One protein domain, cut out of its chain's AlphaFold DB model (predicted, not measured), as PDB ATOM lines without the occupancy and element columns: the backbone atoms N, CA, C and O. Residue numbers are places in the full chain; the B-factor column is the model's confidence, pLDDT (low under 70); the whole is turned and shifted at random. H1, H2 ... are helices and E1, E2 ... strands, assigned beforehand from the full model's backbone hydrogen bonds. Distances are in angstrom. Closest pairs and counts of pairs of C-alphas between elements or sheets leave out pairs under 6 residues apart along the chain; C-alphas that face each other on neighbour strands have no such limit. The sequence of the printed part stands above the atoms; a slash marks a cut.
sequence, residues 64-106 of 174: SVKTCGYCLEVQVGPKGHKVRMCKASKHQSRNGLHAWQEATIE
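This is residues 64 to 106 of the 174 residues of the protein "APO domain-containing protein" of Malus baccata (UniProt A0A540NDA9). With little regular structure, this is a flat body: a small sheet of three short strands, and a long unnamed stretch, residues 77 to 90, leading to a short helix, H1, at the far end, before the return to the sheet. The 43 printed residues hold E1, E2, H1 and E3 in chain order, 14 residues in named elements, class mixed; the sheet runs E2, E1, E3, antiparallel. It is compact, radius of gyration of the C-alphas 9.9 A, spans 27 by 20 by 11 A.

Inner strand E1, residues 65 to 68, forms a hairpin with E2, residues 74 to 76, at 155 degrees; N 66 and O 75 are within hydrogen-bond range, 2.8 A. E3, residues 100 to 102, is antiparallel to E1 at 136 degrees; N 101 and O 67 are 2.9 A apart. H1, residues 91 to 94, is not on the sheet and is apart from E1; too short for an O i to N i+4 pair, it has its one O i to N i+3 pair within range. E2, H1 and E3 form a split strand-helix-strand unit, same-way strands with E1 between, crossover right-handed.

E1 spans 10.4 A from C-alpha 65 at (13.807, -7.360, 29.276); E2 6.9 A; H1 5.0 A; E3 7.0 A to C-alpha 102 at (11.216, -3.203, 25.648).

The farthest C-alphas, Gln 92 and Ile 105, are 28.4 A apart. The printed part has no cut; the E2 to H1 link is long. No printed residue is under pLDDT 70.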
ATOM      1  N   SER A  64      11.264  -7.702  33.295       96.81
ATOM      2  CA  SER A  64      11.470  -6.710  32.233       96.81
ATOM      3  C   SER A  64      12.743  -7.054  31.469       96.81
ATOM      4  O   SER A  64      13.797  -7.239  32.084       96.81
ATOM      5  N   VAL A  65      12.660  -7.098  30.145       97.50
ATOM      6  CA  VAL A  65      13.807  -7.360  29.276       97.50
ATOM      7  C   VAL A  65      13.954  -6.182  28.332       97.50
ATOM      8  O   VAL A  65      12.999  -5.738  27.703       97.50
ATOM      9  N   LYS A  66      15.164  -5.637  28.255       97.69
ATOM     10  CA  LYS A  66      15.505  -4.531  27.369       97.69
ATOM     11  C   LYS A  66      16.376  -5.031  26.235       97.69
ATOM     12  O   LYS A  66      17.286  -5.818  26.460       97.69
ATOM     13  N   THR A  67      16.138  -4.520  25.042       97.31
ATOM     14  CA  THR A  67      16.999  -4.734  23.875       97.31
ATOM     15  C   THR A  67      17.479  -3.387  23.353       97.31
ATOM     16  O   THR A  67      16.817  -2.362  23.545       97.31
ATOM     17  N   CYS A  68      18.651  -3.350  22.730       96.56
ATOM     18  CA  CYS A  68      19.127  -2.156  22.051       96.56
ATOM     19  C   CYS A  68      18.606  -2.136  20.611       96.56
ATOM     20  O   CYS A  68      18.899  -3.036  19.837       96.56
ATOM     21  N   GLY A  69      17.949  -1.058  20.182       94.69
ATOM     22  CA  GLY A  69      17.454  -0.940  18.798       94.69
ATOM     23  C   GLY A  69      18.530  -0.838  17.702       94.69
ATOM     24  O   GLY A  69      18.199  -0.590  16.547       94.69
ATOM     25  N   TYR A  70      19.817  -0.969  18.041       94.44
ATOM     26  CA  TYR A  70      20.932  -0.828  17.096       94.44
ATOM     27  C   TYR A  70      21.946  -1.980  17.134       94.44
ATOM     28  O   TYR A  70      22.582  -2.250  16.117       94.44
ATOM     29  N   CYS A  71      22.162  -2.619  18.286       94.56
ATOM     30  CA  CYS A  71      23.038  -3.789  18.424       94.56
ATOM     31  C   CYS A  71      22.256  -4.956  19.017       94.56
ATOM     32  O   CYS A  71      21.226  -4.747  19.639       94.56
ATOM     33  N   LEU A  72      22.803  -6.163  18.912       92.75
ATOM     34  CA  LEU A  72      22.183  -7.397  19.406       92.75
ATOM     35  C   LEU A  72      22.272  -7.567  20.933       92.75
ATOM     36  O   LEU A  72      22.325  -8.684  21.435       92.75
ATOM     37  N   GLU A  73      22.368  -6.467  21.678       95.44
ATOM     38  CA  GLU A  73      22.506  -6.545  23.127       95.44
ATOM     39  C   GLU A  73      21.140  -6.585  23.801       95.44
ATOM     40  O   GLU A  73      20.293  -5.720  23.564       95.44
ATOM     41  N   VAL A  74      20.981  -7.569  24.683       95.69
ATOM     42  CA  VAL A  74      19.789  -7.796  25.492       95.69
ATOM     43  C   VAL A  74      20.185  -7.761  26.961       95.69
ATOM     44  O   VAL A  74      21.188  -8.347  27.364       95.69
ATOM     45  N   GLN A  75      19.382  -7.086  27.775       95.81
ATOM     46  CA  GLN A  75      19.593  -6.954  29.206       95.81
ATOM     47  C   GLN A  75      18.316  -7.287  29.974       95.81
ATOM     48  O   GLN A  75      17.259  -6.710  29.737       95.81
ATOM     49  N   VAL A  76      18.438  -8.154  30.975       96.19
ATOM     50  CA  VAL A  76      17.358  -8.437  31.925       96.19
ATOM     51  C   VAL A  76      17.381  -7.400  33.049       96.19
ATOM     52  O   VAL A  76      18.412  -7.163  33.679       96.19
ATOM     53  N   GLY A  77      16.242  -6.764  33.304       94.62
ATOM     54  CA  GLY A  77      16.051  -5.770  34.353       94.62
ATOM     55  C   GLY A  77      15.101  -4.636  33.949       94.62
ATOM     56  O   GLY A  77      14.826  -4.418  32.767       94.62
ATOM     57  N   PRO A  78      14.612  -3.850  34.926       93.69
ATOM     58  CA  PRO A  78      13.640  -2.778  34.682       93.69
ATOM     59  C   PRO A  78      14.194  -1.635  33.820       93.69
ATOM     60  O   PRO A  78      13.437  -0.892  33.196       93.69
ATOM     61  N   LYS A  79      15.520  -1.457  33.798       94.19
ATOM     62  CA  LYS A  79      16.214  -0.407  33.049       94.19
ATOM     63  C   LYS A  79      17.496  -0.973  32.457       94.19
ATOM     64  O   LYS A  79      18.213  -1.702  33.137       94.19
ATOM     65  N   GLY A  80      17.791  -0.580  31.224       95.62
ATOM     66  CA  GLY A  80      19.072  -0.881  30.602       95.62
ATOM     67  C   GLY A  80      20.222  -0.101  31.246       95.62
ATOM     68  O   GLY A  80      20.022   0.929  31.902       95.62
ATOM     69  N   HIS A  81      21.441  -0.602  31.085       95.88
ATOM     70  CA  HIS A  81      22.635  -0.024  31.681       95.88
ATOM     71  C   HIS A  81      23.053   1.279  30.989       95.88
ATOM     72  O   HIS A  81      22.673   1.576  29.854       95.88
ATOM     73  N   LYS A  82      23.917   2.052  31.656       96.06
ATOM     74  CA  LYS A  82      24.471   3.317  31.134       96.06
ATOM     75  C   LYS A  82      25.905   3.204  30.600       96.06
ATOM     76  O   LYS A  82      26.493   4.222  30.241       96.06
ATOM     77  N   VAL A  83      26.475   1.995  30.559       96.50
ATOM     78  CA  VAL A  83      27.807   1.750  29.983       96.50
ATOM     79  C   VAL A  83      27.824   2.173  28.510       96.50
ATOM     80  O   VAL A  83      26.914   1.843  27.750       96.50
ATOM     81  N   ARG A  84      28.847   2.939  28.117       96.38
ATOM     82  CA  ARG A  84      29.006   3.514  26.771       96.38
ATOM     83  C   ARG A  84      29.766   2.564  25.843       96.38
ATOM     84  O   ARG A  84      30.844   2.896  25.359       96.38
ATOM     85  N   MET A  85      29.229   1.364  25.653       95.75
ATOM     86  CA  MET A  85      29.887   0.284  24.907       95.75
ATOM     87  C   MET A  85      29.109  -0.193  23.679       95.75
ATOM     88  O   MET A  85      29.480  -1.197  23.075       95.75
ATOM     89  N   CYS A  86      28.076   0.537  23.255       97.12
ATOM     90  CA  CYS A  86      27.360   0.210  22.032       97.12
ATOM     91  C   CYS A  86      28.303   0.367  20.832       97.12
ATOM     92  O   CYS A  86      28.781   1.467  20.553       97.12
ATOM     93  N   LYS A  87      28.539  -0.731  20.106       94.31
ATOM     94  CA  LYS A  87      29.392  -0.778  18.901       94.31
ATOM     95  C   LYS A  87      28.600  -0.772  17.589       94.31
ATOM     96  O   LYS A  87      29.162  -1.015  16.527       94.31
ATOM     97  N   ALA A  88      27.293  -0.516  17.648       95.38
ATOM     98  CA  ALA A  88      26.462  -0.453  16.451       95.38
ATOM     99  C   ALA A  88      26.830   0.726  15.541       95.38
ATOM    100  O   ALA A  88      27.492   1.684  15.948       95.38
ATOM    101  N   SER A  89      26.312   0.712  14.313       93.00
ATOM    102  CA  SER A  89      26.501   1.818  13.378       93.00
ATOM    103  C   SER A  89      26.079   3.163  13.995       93.00
ATOM    104  O   SER A  89      25.142   3.274  14.803       93.00
ATOM    105  N   LYS A  90      26.840   4.207  13.647       89.88
ATOM    106  CA  LYS A  90      26.648   5.582  14.134       89.88
ATOM    107  C   LYS A  90      26.701   5.735  15.667       89.88
ATOM    108  O   LYS A  90      26.226   6.745  16.181       89.88
ATOM    109  N   HIS A  91      27.302   4.802  16.415       92.75
ATOM    110  CA  HIS A  91      27.385   4.896  17.881       92.75
ATOM    111  C   HIS A  91      28.098   6.160  18.389       92.75
ATOM    112  O   HIS A  91      27.753   6.647  19.463       92.75
ATOM    113  N   GLN A  92      29.033   6.729  17.618       93.75
ATOM    114  CA  GLN A  92      29.718   7.983  17.961       93.75
ATOM    115  C   GLN A  92      28.730   9.148  18.140       93.75
ATOM    116  O   GLN A  92      28.825   9.891  19.111       93.75
ATOM    117  N   SER A  93      27.704   9.237  17.282       94.06
ATOM    118  CA  SER A  93      26.635  10.246  17.407       94.06
ATOM    119  C   SER A  93      25.784  10.078  18.672       94.06
ATOM    120  O   SER A  93      25.175  11.032  19.144       94.06
ATOM    121  N   ARG A  94      25.774   8.869  19.247       93.62
ATOM    122  CA  ARG A  94      25.094   8.523  20.502       93.62
ATOM    123  C   ARG A  94      26.065   8.406  21.679       93.62
ATOM    124  O   ARG A  94      25.678   7.908  22.731       93.62
ATOM    125  N   ASN A  95      27.328   8.812  21.510       95.56
ATOM    126  CA  ASN A  95      28.363   8.717  22.539       95.56
ATOM    127  C   ASN A  95      28.509   7.292  23.124       95.56
ATOM    128  O   ASN A  95      28.626   7.106  24.335       95.56
ATOM    129  N   GLY A  96      28.396   6.269  22.269       95.62
ATOM    130  CA  GLY A  96      28.471   4.860  22.667       95.62
ATOM    131  C   GLY A  96      27.296   4.354  23.514       95.62
ATOM    132  O   GLY A  96      27.359   3.231  24.005       95.62
ATOM    133  N   LEU A  97      26.230   5.138  23.708       96.81
ATOM    134  CA  LEU A  97      25.056   4.714  24.473       96.81
ATOM    135  C   LEU A  97      24.145   3.780  23.667       96.81
ATOM    136  O   LEU A  97      23.986   3.907  22.447       96.81
ATOM    137  N   HIS A  98      23.503   2.871  24.398       97.19
ATOM    138  CA  HIS A  98      22.447   2.000  23.895       97.19
ATOM    139  C   HIS A  98      21.123   2.760  23.828       97.19
ATOM    140  O   HIS A  98      20.826   3.592  24.689       97.19
ATOM    141  N   ALA A  99      20.314   2.448  22.818       95.81
ATOM    142  CA  ALA A  99      18.933   2.903  22.738       95.81
ATOM    143  C   ALA A  99      18.028   1.768  23.211       95.81
ATOM    144  O   ALA A  99      17.592   0.937  22.414       95.81
ATOM    145  N   TRP A 100      17.838   1.701  24.526       97.62
ATOM    146  CA  TRP A 100      17.043   0.659  25.160       97.62
ATOM    147  C   TRP A 100      15.561   0.804  24.828       97.62
ATOM    148  O   TRP A 100      14.984   1.875  25.012       97.62
ATOM    149  N   GLN A 101      14.949  -0.300  24.426       97.00
ATOM    150  CA  GLN A 101      13.507  -0.469  24.273       97.00
ATOM    151  C   GLN A 101      13.059  -1.750  24.983       97.00
ATOM    152  O   GLN A 101      13.904  -2.550  25.393       97.00
ATOM    153  N   GLU A 102      11.751  -1.922  25.176       96.88
ATOM    154  CA  GLU A 102      11.216  -3.203  25.648       96.88
ATOM    155  C   GLU A 102      11.508  -4.280  24.605       96.88
ATOM    156  O   GLU A 102      11.296  -4.052  23.415       96.88
ATOM    157  N   ALA A 103      12.032  -5.419  25.046       96.38
ATOM    158  CA  ALA A 103      12.285  -6.540  24.164       96.38
ATOM    159  C   ALA A 103      10.993  -7.312  23.892       96.38
ATOM    160  O   ALA A 103      10.128  -7.468  24.754       96.38
ATOM    161  N   THR A 104      10.912  -7.865  22.695       95.00
ATOM    162  CA  THR A 104       9.929  -8.854  22.278       95.00
ATOM    163  C   THR A 104      10.619 -10.197  22.065       95.00
ATOM    164  O   THR A 104      11.847 -10.286  22.028       95.00
ATOM    165  N   ILE A 105       9.840 -11.269  21.912       93.44
ATOM    166  CA  ILE A 105      10.419 -12.583  21.613       93.44
ATOM    167  C   ILE A 105      11.228 -12.574  20.306       93.44
ATOM    168  O   ILE A 105      12.193 -13.321  20.188       93.44
ATOM    169  N   GLU A 106      10.875 -11.696  19.366       91.31
ATOM    170  CA  GLU A 106      11.555 -11.544  18.078       91.31
ATOM    171  C   GLU A 106      12.955 -10.928  18.225       91.31
ATOM    172  O   GLU A 106      13.812 -11.145  17.374       91.31
TER     173      GLU A 106